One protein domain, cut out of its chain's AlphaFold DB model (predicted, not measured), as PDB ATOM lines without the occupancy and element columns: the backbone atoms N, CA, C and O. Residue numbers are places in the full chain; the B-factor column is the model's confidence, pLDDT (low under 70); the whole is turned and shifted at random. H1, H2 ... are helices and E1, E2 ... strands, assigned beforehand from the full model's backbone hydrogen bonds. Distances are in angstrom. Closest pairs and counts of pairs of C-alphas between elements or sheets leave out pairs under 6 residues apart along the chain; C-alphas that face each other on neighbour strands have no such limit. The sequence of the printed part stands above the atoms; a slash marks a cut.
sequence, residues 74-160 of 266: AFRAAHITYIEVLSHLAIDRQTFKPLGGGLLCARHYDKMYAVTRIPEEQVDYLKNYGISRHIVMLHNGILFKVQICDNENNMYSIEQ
ATOM      1  N   ALA A  74     162.463 104.541 129.093       88.25
ATOM      2  CA  ALA A  74     161.277 105.391 129.072       88.25
ATOM      3  C   ALA A  74     159.992 104.585 128.847       88.25
ATOM      4  O   ALA A  74     159.006 104.802 129.547       88.25
ATOM      5  N   PHE A  75     160.015 103.613 127.929       90.94
ATOM      6  CA  PHE A  75     158.870 102.739 127.694       90.94
ATOM      7  C   PHE A  75     158.561 101.872 128.920       90.94
ATOM      8  O   PHE A  75     157.406 101.768 129.322       90.94
ATOM      9  N   ARG A  76     159.585 101.300 129.569       90.75
ATOM     10  CA  ARG A  76     159.411 100.496 130.789       90.75
ATOM     11  C   ARG A  76     158.816 101.322 131.933       90.75
ATOM     12  O   ARG A  76     157.864 100.867 132.559       90.75
ATOM     13  N   ALA A  77     159.323 102.533 132.165       90.31
ATOM     14  CA  ALA A  77     158.798 103.443 133.186       90.31
ATOM     15  C   ALA A  77     157.347 103.865 132.900       90.31
ATOM     16  O   ALA A  77     156.506 103.841 133.800       90.31
ATOM     17  N   ALA A  78     157.034 104.193 131.643       92.88
ATOM     18  CA  ALA A  78     155.678 104.510 131.202       92.88
ATOM     19  C   ALA A  78     154.716 103.332 131.399       92.88
ATOM     20  O   ALA A  78     153.610 103.521 131.890       92.88
ATOM     21  N   HIS A  79     155.152 102.118 131.065       92.88
ATOM     22  CA  HIS A  79     154.358 100.904 131.215       92.88
ATOM     23  C   HIS A  79     154.058 100.580 132.686       92.88
ATOM     24  O   HIS A  79     152.909 100.306 133.020       92.88
ATOM     25  N   ILE A  80     155.063 100.664 133.570       92.75
ATOM     26  CA  ILE A  80     154.870 100.504 135.022       92.75
ATOM     27  C   ILE A  80     153.882 101.556 135.530       92.75
ATOM     28  O   ILE A  80     152.881 101.208 136.145       92.75
ATOM     29  N   THR A  81     154.113 102.829 135.198       93.25
ATOM     30  CA  THR A  81     153.226 103.933 135.599       93.25
ATOM     31  C   THR A  81     151.790 103.681 135.152       93.25
ATOM     32  O   THR A  81     150.863 103.829 135.940       93.25
ATOM     33  N   TYR A  82     151.595 103.265 133.900       94.38
ATOM     34  CA  TYR A  82     150.274 103.001 133.348       94.38
ATOM     35  C   TYR A  82     149.550 101.873 134.102       94.38
ATOM     36  O   TYR A  82     148.407 102.041 134.518       94.38
ATOM     37  N   ILE A  83     150.215 100.739 134.337       93.75
ATOM     38  CA  ILE A  83     149.610  99.603 135.050       93.75
ATOM     39  C   ILE A  83     149.283  99.967 136.502       93.75
ATOM     40  O   ILE A  83     148.171  99.703 136.954       93.75
ATOM     41  N   GLU A  84     150.209 100.600 137.218       94.31
ATOM     42  CA  GLU A  84     150.009 100.963 138.625       94.31
ATOM     43  C   GLU A  84     148.875 101.979 138.808       94.31
ATOM     44  O   GLU A  84     148.082 101.876 139.740       94.31
ATOM     45  N   VAL A  85     148.731 102.931 137.883       93.12
ATOM     46  CA  VAL A  85     147.612 103.882 137.903       93.12
ATOM     47  C   VAL A  85     146.279 103.190 137.623       93.12
ATOM     48  O   VAL A  85     145.289 103.495 138.288       93.12
ATOM     49  N   LEU A  86     146.233 102.241 136.683       93.56
ATOM     50  CA  LEU A  86     145.025 101.443 136.462       93.56
ATOM     51  C   LEU A  86     144.653 100.632 137.708       93.56
ATOM     52  O   LEU A  86     143.477 100.587 138.068       93.56
ATOM     53  N   SER A  87     145.637 100.039 138.386       93.25
ATOM     54  CA  SER A  87     145.433  99.334 139.655       93.25
ATOM     55  C   SER A  87     144.905 100.268 140.745       93.25
ATOM     56  O   SER A  87     143.921  99.930 141.400       93.25
ATOM     57  N   HIS A  88     145.482 101.466 140.890       92.94
ATOM     58  CA  HIS A  88     145.011 102.480 141.835       92.94
ATOM     59  C   HIS A  88     143.537 102.842 141.595       92.94
ATOM     60  O   HIS A  88     142.739 102.816 142.530       92.94
ATOM     61  N   LEU A  89     143.160 103.101 140.337       92.06
ATOM     62  CA  LEU A  89     141.776 103.402 139.956       92.06
ATOM     63  C   LEU A  89     140.833 102.215 140.178       92.06
ATOM     64  O   LEU A  89     139.686 102.406 140.570       92.06
ATOM     65  N   ALA A  90     141.286 100.990 139.914       92.75
ATOM     66  CA  ALA A  90     140.481  99.792 140.121       92.75
ATOM     67  C   ALA A  90     140.249  99.496 141.611       92.75
ATOM     68  O   ALA A  90     139.170  99.025 141.970       92.75
ATOM     69  N   ILE A  91     141.227  99.774 142.476       92.12
ATOM     70  CA  ILE A  91     141.067  99.663 143.934       92.12
ATOM     71  C   ILE A  91     140.087 100.721 144.435       92.12
ATOM     72  O   ILE A  91     139.144 100.373 145.138       92.12
ATOM     73  N   ASP A  92     140.252 101.974 144.005       91.31
ATOM     74  CA  ASP A  92     139.356 103.076 144.371       91.31
ATOM     75  C   ASP A  92     137.899 102.803 143.960       91.31
ATOM     76  O   ASP A  92     136.971 102.927 144.757       91.31
ATOM     77  N   ARG A  93     137.693 102.311 142.732       92.94
ATOM     78  CA  ARG A  93     136.369 101.929 142.214       92.94
ATOM     79  C   ARG A  93     135.845 100.602 142.763       92.94
ATOM     80  O   ARG A  93     134.760 100.184 142.366       92.94
ATOM     81  N   GLN A  94     136.607  99.919 143.617       92.50
ATOM     82  CA  GLN A  94     136.285  98.588 144.141       92.50
ATOM     83  C   GLN A  94     136.029  97.539 143.040       92.50
ATOM     84  O   GLN A  94     135.272  96.589 143.224       92.50
ATOM     85  N   THR A  95     136.678  97.690 141.881       93.25
ATOM     86  CA  THR A  95     136.617  96.739 140.759       93.25
ATOM     87  C   THR A  95     137.853  95.847 140.670       93.25
ATOM     88  O   THR A  95     137.936  94.995 139.785       93.25
ATOM     89  N   PHE A  96     138.842  96.041 141.549       90.00
ATOM     90  CA  PHE A  96     140.033  95.202 141.604       90.00
ATOM     91  C   PHE A  96     139.664  93.767 141.998       90.00
ATOM     92  O   PHE A  96     138.919  93.538 142.951       90.00
ATOM     93  N   LYS A  97     140.184  92.780 141.262       88.31
ATOM     94  CA  LYS A  97     139.849  91.373 141.503       88.31
ATOM     95  C   LYS A  97     140.410  90.933 142.864       88.31
ATOM     96  O   LYS A  97     141.629  90.974 143.040       88.31
ATOM     97  N   PRO A  98     139.573  90.466 143.807       84.38
ATOM     98  CA  PRO A  98     140.050  90.084 145.126       84.38
ATOM     99  C   PRO A  98     140.895  88.811 145.059       84.38
ATOM    100  O   PRO A  98     140.597  87.868 144.314       84.38
ATOM    101  N   LEU A  99     141.940  88.767 145.883       86.12
ATOM    102  CA  LEU A  99     142.766  87.574 146.042       86.12
ATOM    103  C   LEU A  99     141.930  86.399 146.554       86.12
ATOM    104  O   LEU A  99     141.026  86.556 147.379       86.12
ATOM    105  N   GLY A 100     142.220  85.209 146.026       87.00
ATOM    106  CA  GLY A 100     141.506  83.984 146.392       87.00
ATOM    107  C   GLY A 100     139.997  84.038 146.131       87.00
ATOM    108  O   GLY A 100     139.257  83.326 146.795       87.00
ATOM    109  N   GLY A 101     139.520  84.912 145.234       85.88
ATOM    110  CA  GLY A 101     138.086  85.062 144.961       85.88
ATOM    111  C   GLY A 101     137.289  85.690 146.111       85.88
ATOM    112  O   GLY A 101     136.085  85.476 146.185       85.88
ATOM    113  N   GLY A 102     137.945  86.440 147.005       86.88
ATOM    114  CA  GLY A 102     137.303  87.077 148.164       86.88
ATOM    115  C   GLY A 102     137.481  86.325 149.483       86.88
ATOM    116  O   GLY A 102     136.972  86.773 150.504       86.88
ATOM    117  N   LEU A 103     138.229  85.215 149.491       90.44
ATOM    118  CA  LEU A 103     138.569  84.484 150.720       90.44
ATOM    119  C   LEU A 103     139.538  85.249 151.634       90.44
ATOM    120  O   LEU A 103     139.633  84.945 152.820       90.44
ATOM    121  N   LEU A 104     140.273  86.222 151.090       89.81
ATOM    122  CA  LEU A 104     141.227  87.042 151.829       89.81
ATOM    123  C   LEU A 104     140.717  88.476 151.976       89.81
ATOM    124  O   LEU A 104     140.106  89.034 151.064       89.81
ATOM    125  N   CYS A 105     141.015  89.086 153.123       88.25
ATOM    126  CA  CYS A 105     140.686  90.480 153.389       88.25
ATOM    127  C   CYS A 105     141.415  91.414 152.408       88.25
ATOM    128  O   CYS A 105     142.635  91.351 152.267       88.25
ATOM    129  N   ALA A 106     140.667  92.320 151.778       88.62
ATOM    130  CA  ALA A 106     141.180  93.295 150.816       88.62
ATOM    131  C   ALA A 106     141.615  94.634 151.450       88.62
ATOM    132  O   ALA A 106     142.133  95.499 150.752       88.62
ATOM    133  N   ARG A 107     141.447  94.813 152.771       87.38
ATOM    134  CA  ARG A 107     141.662  96.094 153.482       87.38
ATOM    135  C   ARG A 107     143.095  96.634 153.375       87.38
ATOM    136  O   ARG A 107     143.321  97.825 153.545       87.38
ATOM    137  N   HIS A 108     144.078  95.782 153.087       87.19
ATOM    138  CA  HIS A 108     145.454  96.234 152.871       87.19
ATOM    139  C   HIS A 108     145.638  97.014 151.561       87.19
ATOM    140  O   HIS A 108     146.578  97.799 151.468       87.19
ATOM    141  N   TYR A 109     144.752  96.852 150.570       88.56
ATOM    142  CA  TYR A 109     144.844  97.598 149.312       88.56
ATOM    143  C   TYR A 109     144.652  99.104 149.493       88.56
ATOM    144  O   TYR A 109     145.301  99.879 148.792       88.56
ATOM    145  N   ASP A 110     143.893  99.517 150.511       85.81
ATOM    146  CA  ASP A 110     143.717 100.925 150.894       85.81
ATOM    147  C   ASP A 110     145.038 101.599 151.305       85.81
ATOM    148  O   ASP A 110     145.110 102.821 151.428       85.81
ATOM    149  N   LYS A 111     146.092 100.808 151.546       87.94
ATOM    150  CA  LYS A 111     147.417 101.268 151.975       87.94
ATOM    151  C   LYS A 111     148.467 101.233 150.863       87.94
ATOM    152  O   LYS A 111     149.619 101.553 151.133       87.94
ATOM    153  N   MET A 112     148.103 100.829 149.644       88.25
ATOM    154  CA  MET A 112     149.069 100.612 148.555       88.25
ATOM    155  C   MET A 112     149.437 101.891 147.799       88.25
ATOM    156  O   MET A 112     150.585 102.058 147.400       88.25
ATOM    157  N   TYR A 113     148.480 102.800 147.598       93.12
ATOM    158  CA  TYR A 113     148.654 103.966 146.729       93.12
ATOM    159  C   TYR A 113     148.399 105.268 147.480       93.12
ATOM    160  O   TYR A 113     147.490 105.347 148.299       93.12
ATOM    161  N   ALA A 114     149.212 106.288 147.182       93.19
ATOM    162  CA  ALA A 114     149.172 107.603 147.832       93.19
ATOM    163  C   ALA A 114     149.225 107.542 149.373       93.19
ATOM    164  O   ALA A 114     148.716 108.426 150.065       93.19
ATOM    165  N   VAL A 115     149.871 106.503 149.907       92.06
ATOM    166  CA  VAL A 115     150.138 106.334 151.332       92.06
ATOM    167  C   VAL A 115     151.635 106.440 151.565       92.06
ATOM    168  O   VAL A 115     152.426 105.863 150.824       92.06
ATOM    169  N   THR A 116     152.032 107.181 152.592       93.38
ATOM    170  CA  THR A 116     153.433 107.265 153.008       93.38
ATOM    171  C   THR A 116     153.553 107.197 154.523       93.38
ATOM    172  O   THR A 116     152.658 107.646 155.243       93.38
ATOM    173  N   ARG A 117     154.657 106.631 155.010       91.25
ATOM    174  CA  ARG A 117     155.029 106.668 156.427       91.25
ATOM    175  C   ARG A 117     155.604 108.049 156.734       91.25
ATOM    176  O   ARG A 117     156.539 108.484 156.067       91.25
ATOM    177  N   ILE A 118     155.032 108.732 157.717       91.50
ATOM    178  CA  ILE A 118     155.524 110.012 158.224       91.50
ATOM    179  C   ILE A 118     156.313 109.732 159.507       91.50
ATOM    180  O   ILE A 118     155.751 109.117 160.420       91.50
ATOM    181  N   PRO A 119     157.601 110.121 159.561       90.38
ATOM    182  CA  PRO A 119     158.402 109.969 160.761       90.38
ATOM    183  C   PRO A 119     157.914 110.923 161.851       90.38
ATOM    184  O   PRO A 119     157.637 112.090 161.587       90.38
ATOM    185  N   GLU A 120     157.850 110.414 163.071       93.25
ATOM    186  CA  GLU A 120     157.550 111.171 164.288       93.25
ATOM    187  C   GLU A 120     158.586 110.834 165.362       93.25
ATOM    188  O   GLU A 120     159.323 109.856 165.235       93.25
ATOM    189  N   GLU A 121     158.651 111.618 166.437       93.88
ATOM    190  CA  GLU A 121     159.673 111.432 167.479       93.88
ATOM    191  C   GLU A 121     159.591 110.040 168.134       93.88
ATOM    192  O   GLU A 121     160.602 109.357 168.296       93.88
ATOM    193  N   GLN A 122     158.378 109.595 168.475       94.75
ATOM    194  CA  GLN A 122     158.165 108.344 169.210       94.75
ATOM    195  C   GLN A 122     157.561 107.226 168.360       94.75
ATOM    196  O   GLN A 122     157.996 106.078 168.447       94.75
ATOM    197  N   VAL A 123     156.516 107.529 167.585       95.50
ATOM    198  CA  VAL A 123     155.746 106.529 166.834       95.50
ATOM    199  C   VAL A 123     155.324 107.119 165.506       95.50
ATOM    200  O   VAL A 123     154.560 108.078 165.477       95.50
ATOM    201  N   ASP A 124     155.776 106.503 164.422       93.06
ATOM    202  CA  ASP A 124     155.462 106.963 163.076       93.06
ATOM    203  C   ASP A 124     154.001 106.664 162.749       93.06
ATOM    204  O   ASP A 124     153.334 105.867 163.414       93.06
ATOM    205  N   TYR A 125     153.486 107.251 161.676       93.31
ATOM    206  CA  TYR A 125     152.141 106.930 161.215       93.31
ATOM    207  C   TYR A 125     152.063 106.867 159.696       93.31
ATOM    208  O   TYR A 125     152.873 107.443 158.975       93.31
ATOM    209  N   LEU A 126     151.063 106.144 159.193       91.94
ATOM    210  CA  LEU A 126     150.764 106.104 157.767       91.94
ATOM    211  C   LEU A 126     149.789 107.231 157.425       91.94
ATOM    212  O   LEU A 126     148.687 107.301 157.973       91.94
ATOM    213  N   LYS A 127     150.173 108.099 156.492       93.44
ATOM    214  CA  LYS A 127     149.311 109.143 155.942       93.44
ATOM    215  C   LYS A 127     148.797 108.710 154.576       93.44
ATOM    216  O   LYS A 127     149.585 108.585 153.646       93.44
ATOM    217  N   ASN A 128     147.483 108.525 154.462       92.00
ATOM    218  CA  ASN A 128     146.796 108.306 153.190       92.00
ATOM    219  C   ASN A 128     146.286 109.650 152.634       92.00
ATOM    220  O   ASN A 128     145.616 110.399 153.348       92.00
ATOM    221  N   TYR A 129     146.635 109.961 151.384       94.06
ATOM    222  CA  TYR A 129     146.241 111.183 150.673       94.06
ATOM    223  C   TYR A 129     145.074 110.980 149.684       94.06
ATOM    224  O   TYR A 129     144.673 111.934 149.020       94.06
ATOM    225  N   GLY A 130     144.503 109.775 149.600       91.38
ATOM    226  CA  GLY A 130     143.386 109.439 148.716       91.38
ATOM    227  C   GLY A 130     143.817 109.259 147.260       91.38
ATOM    228  O   GLY A 130     144.885 108.726 146.976       91.38
ATOM    229  N   ILE A 131     142.982 109.696 146.316       90.69
ATOM    230  CA  ILE A 131     143.272 109.555 144.884       90.69
ATOM    231  C   ILE A 131     144.286 110.617 144.448       90.69
ATOM    232  O   ILE A 131     143.998 111.818 144.474       90.69
ATOM    233  N   SER A 132     145.462 110.186 143.987       91.00
ATOM    234  CA  SER A 132     146.478 111.088 143.428       91.00
ATOM    235  C   SER A 132     146.420 111.133 141.903       91.00
ATOM    236  O   SER A 132     146.264 110.119 141.233       91.00
ATOM    237  N   ARG A 133     146.627 112.330 141.341       91.81
ATOM    238  CA  ARG A 133     146.707 112.587 139.888       91.81
ATOM    239  C   ARG A 133     148.133 112.667 139.348       91.81
ATOM    240  O   ARG A 133     148.337 113.050 138.196       91.81
ATOM    241  N   HIS A 134     149.123 112.327 140.169       92.50
ATOM    242  CA  HIS A 134     150.528 112.378 139.789       92.50
ATOM    243  C   HIS A 134     151.348 111.292 140.481       92.50
ATOM    244  O   HIS A 134     150.992 110.830 141.567       92.50
ATOM    245  N   ILE A 135     152.482 110.969 139.869       92.75
ATOM    246  CA  ILE A 135     153.584 110.240 140.495       92.75
ATOM    247  C   ILE A 135     154.788 111.170 140.672       92.75
ATOM    248  O   ILE A 135     154.830 112.282 140.131       92.75
ATOM    249  N   VAL A 136     155.781 110.692 141.414       89.88
ATOM    250  CA  VAL A 136     157.087 111.337 141.537       89.88
ATOM    251  C   VAL A 136     158.132 110.442 140.882       89.88
ATOM    252  O   VAL A 136     158.182 109.245 141.150       89.88
ATOM    253  N   MET A 137     158.961 111.021 140.016       86.19
ATOM    254  CA  MET A 137     160.108 110.349 139.409       86.19
ATOM    255  C   MET A 137     161.389 110.941 139.989       86.19
ATOM    256  O   MET A 137     161.577 112.152 139.927       86.19
ATOM    257  N   LEU A 138     162.278 110.091 140.495       81.19
ATOM    258  CA  LEU A 138     163.637 110.474 140.869       81.19
ATOM    259  C   LEU A 138     164.591 110.107 139.726       81.19
ATOM    260  O   LEU A 138     164.677 108.941 139.343       81.19
ATOM    261  N   HIS A 139     165.312 111.081 139.176       80.25
ATOM    262  CA  HIS A 139     166.359 110.828 138.186       80.25
ATOM    263  C   HIS A 139     167.580 111.702 138.474       80.25
ATOM    264  O   HIS A 139     167.452 112.921 138.520       80.25
ATOM    265  N   ASN A 140     168.744 111.073 138.677       73.62
ATOM    266  CA  ASN A 140     170.019 111.735 138.990       73.62
ATOM    267  C   ASN A 140     169.910 112.731 140.162       73.62
ATOM    268  O   ASN A 140     170.349 113.869 140.058       73.62
ATOM    269  N   GLY A 141     169.249 112.324 141.253       69.44
ATOM    270  CA  GLY A 141     169.056 113.173 142.438       69.44
ATOM    271  C   GLY A 141     167.894 114.168 142.351       69.44
ATOM    272  O   GLY A 141     167.577 114.825 143.337       69.44
ATOM    273  N   ILE A 142     167.219 114.265 141.204       75.44
ATOM    274  CA  ILE A 142     166.194 115.282 140.958       75.44
ATOM    275  C   ILE A 142     164.808 114.649 141.000       75.44
ATOM    276  O   ILE A 142     164.535 113.675 140.291       75.44
ATOM    277  N   LEU A 143     163.922 115.226 141.811       81.62
ATOM    278  CA  LEU A 143     162.523 114.824 141.909       81.62
ATOM    279  C   LEU A 143     161.671 115.611 140.912       81.62
ATOM    280  O   LEU A 143     161.607 116.838 140.945       81.62
ATOM    281  N   PHE A 144     160.960 114.887 140.057       83.94
ATOM    282  CA  PHE A 144     160.035 115.433 139.076       83.94
ATOM    283  C   PHE A 144     158.611 115.028 139.432       83.94
ATOM    284  O   PHE A 144     158.319 113.846 139.626       83.94
ATOM    285  N   LYS A 145     157.694 115.997 139.445       88.94
ATOM    286  CA  LYS A 145     156.260 115.725 139.496       88.94
ATOM    287  C   LYS A 145     155.784 115.343 138.101       88.94
ATOM    288  O   LYS A 145     155.967 116.100 137.148       88.94
ATOM    289  N   VAL A 146     155.126 114.201 137.974       89.19
ATOM    290  CA  VAL A 146     154.650 113.687 136.686       89.19
ATOM    291  C   VAL A 146     153.148 113.489 136.781       89.19
ATOM    292  O   VAL A 146     152.682 112.635 137.529       89.19
ATOM    293  N   GLN A 147     152.381 114.306 136.059       90.69
ATOM    294  CA  GLN A 147     150.930 114.119 135.985       90.69
ATOM    295  C   GLN A 147     150.631 112.811 135.253       90.69
ATOM    296  O   GLN A 147     151.367 112.451 134.349       90.69
ATOM    297  N   ILE A 148     149.576 112.097 135.631       92.25
ATOM    298  CA  ILE A 148     149.176 110.821 134.992       92.25
ATOM    299  C   ILE A 148     147.865 110.936 134.208       92.25
ATOM    300  O   ILE A 148     147.512 110.040 133.445       92.25
ATOM    301  N   CYS A 149     147.177 112.066 134.353       91.69
ATOM    302  CA  CYS A 149     145.994 112.422 133.589       91.69
ATOM    303  C   CYS A 149     146.054 113.887 133.156       91.69
ATOM    304  O   CYS A 149     146.762 114.699 133.762       91.69
ATOM    305  N   ASP A 150     145.311 114.210 132.106       89.69
ATOM    306  CA  ASP A 150     145.109 115.582 131.661       89.69
ATOM    307  C   ASP A 150     144.152 116.351 132.591       89.69
ATOM    308  O   ASP A 150     143.700 115.853 133.628       89.69
ATOM    309  N   ASN A 151     143.842 117.597 132.225       88.62
ATOM    310  CA  ASN A 151     142.949 118.460 133.000       88.62
ATOM    311  C   ASN A 151     141.497 117.954 133.040       88.62
ATOM    312  O   ASN A 151     140.785 118.277 133.988       88.62
ATOM    313  N   GLU A 152     141.087 117.145 132.064       93.19
ATOM    314  CA  GLU A 152     139.759 116.535 131.952       93.19
ATOM    315  C   GLU A 152     139.676 115.178 132.678       93.19
ATOM    316  O   GLU A 152     138.614 114.563 132.736       93.19
ATOM    317  N   ASN A 153     140.774 114.752 133.315       89.75
ATOM    318  CA  ASN A 153     140.953 113.462 133.986       89.75
ATOM    319  C   ASN A 153     141.040 112.260 133.036       89.75
ATOM    320  O   ASN A 153     140.893 111.118 133.480       89.75
ATOM    321  N   ASN A 154     141.351 112.480 131.758       91.69
ATOM    322  CA  ASN A 154     141.704 111.384 130.871       91.69
ATOM    323  C   ASN A 154     143.132 110.943 131.175       91.69
ATOM    324  O   ASN A 154     144.063 111.750 131.231       91.69
ATOM    325  N   MET A 155     143.306 109.645 131.394       92.62
ATOM    326  CA  MET A 155     144.613 109.059 131.650       92.62
ATOM    327  C   MET A 155     145.486 109.113 130.394       92.62
ATOM    328  O   MET A 155     145.019 108.829 129.291       92.62
ATOM    329  N   TYR A 156     146.767 109.439 130.562       93.06
ATOM    330  CA  TYR A 156     147.711 109.423 129.450       93.06
ATOM    331  C   TYR A 156     148.039 107.992 129.003       93.06
ATOM    332  O   TYR A 156     148.218 107.092 129.827       93.06
ATOM    333  N   SER A 157     148.169 107.789 127.690       93.75
ATOM    334  CA  SER A 157     148.595 106.514 127.108       93.75
ATOM    335  C   SER A 157     150.075 106.232 127.381       93.75
ATOM    336  O   SER A 157     150.861 107.143 127.662       93.75
ATOM    337  N   ILE A 158     150.492 104.974 127.229       93.19
ATOM    338  CA  ILE A 158     151.899 104.571 127.386       93.19
ATOM    339  C   ILE A 158     152.807 105.377 126.444       93.19
ATOM    340  O   ILE A 158     153.874 105.828 126.853       93.19
ATOM    341  N   GLU A 159     152.385 105.628 125.204       92.12
ATOM    342  CA  GLU A 159     153.154 106.406 124.225       92.12
ATOM    343  C   GLU A 159     153.280 107.878 124.620       92.12
ATOM    344  O   GLU A 159     154.275 108.522 124.286       92.12
ATOM    345  N   GLN A 160     152.277 108.440 125.298       91.25
ATOM    346  CA  GLN A 160     152.342 109.803 125.823       91.25
ATOM    347  C   GLN A 160     153.290 109.869 127.023       91.25
ATOM    348  O   GLN A 160     154.188 110.714 127.025       91.25
TER     349      GLN A 160
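Overview. This is residues 74 to 160 of the 266 residues of an uncharacterized protein of Heterorhabditis bacteriophora (UniProt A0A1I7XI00). Picture a loose, open frame: one long helix, H1, makes one side, and two separate two-stranded hairpins, E1 with E2 and E3 with E4, spread away from it, their turns at residues 119 to 124 and 138 to 143 sticking out. Short H2 lies in a loop, residues 99 to 105, that also sticks out, beyond the end of H1; short H3 leads from there back to the first hairpin. The printed part has 87 residues, with three named helices and then four named strands in the order H1 H2 H3 E1 E2 E3 E4; each hairpin is an antiparallel sheet of two strands, and the class is mixed, helices and strands. The whole is loose, with a radius of gyration of the C-alphas of 15.3 A and spans of 40 by 37 by 25 A.

Arrangement. Start with H1, residues 74 to 92, where every O i to N i+4 pair is within hydrogen-bond range. H2, residues 99 to 102, touches no helix and is too short for such a pair; its one O i to N i+3 pair is within range. H1 and H3, residues 107 to 111, are close but not clearly touching: their closest C-alphas, of Ile 91 and Tyr 109, are 6.9 A apart. In H3, 0 of 1 O i to N i+4 pairs and 1 of 2 O i to N i+3 pairs are within range. Next, E1, residues 115 to 118, and E2, residues 125 to 128, form an antiparallel hairpin at 149 degrees; look at N 118 and O 125, 2.8 A apart. E3, residues 134 to 139, and E4, residues 142 to 147, form another at 153 degrees, with N 144 and O 137 at 2.8 A. The closest C-alphas of H1 and E3, of Thr 81 and Ile 135, are 8.0 A apart. E1 and E3 are apart, and so are E2 and E4.

Along the chain. Find C-alpha 74 at (161.277, 105.391, 129.072); from there H1 runs 26.8 A to C-alpha 92 at (139.356, 103.076, 144.371). H2 and H3 follow. E1 and E2 measure 9.5 A and 9.7 A. E3 runs 16.0 A, and E4 runs 16.1 A to C-alpha 147 at (150.930, 114.119, 135.985).

Size, cuts and confidence. The two C-alphas farthest apart, of Gln 122 and Glu 159, are 45.3 A apart. The printed part has no cut and no long link. Residues 148 to 160 hold no named element, and C-alphas 74 and 160 are 10.5 A apart. Mean pLDDT of the printed part is 90.1; residue 141 alone is under 70.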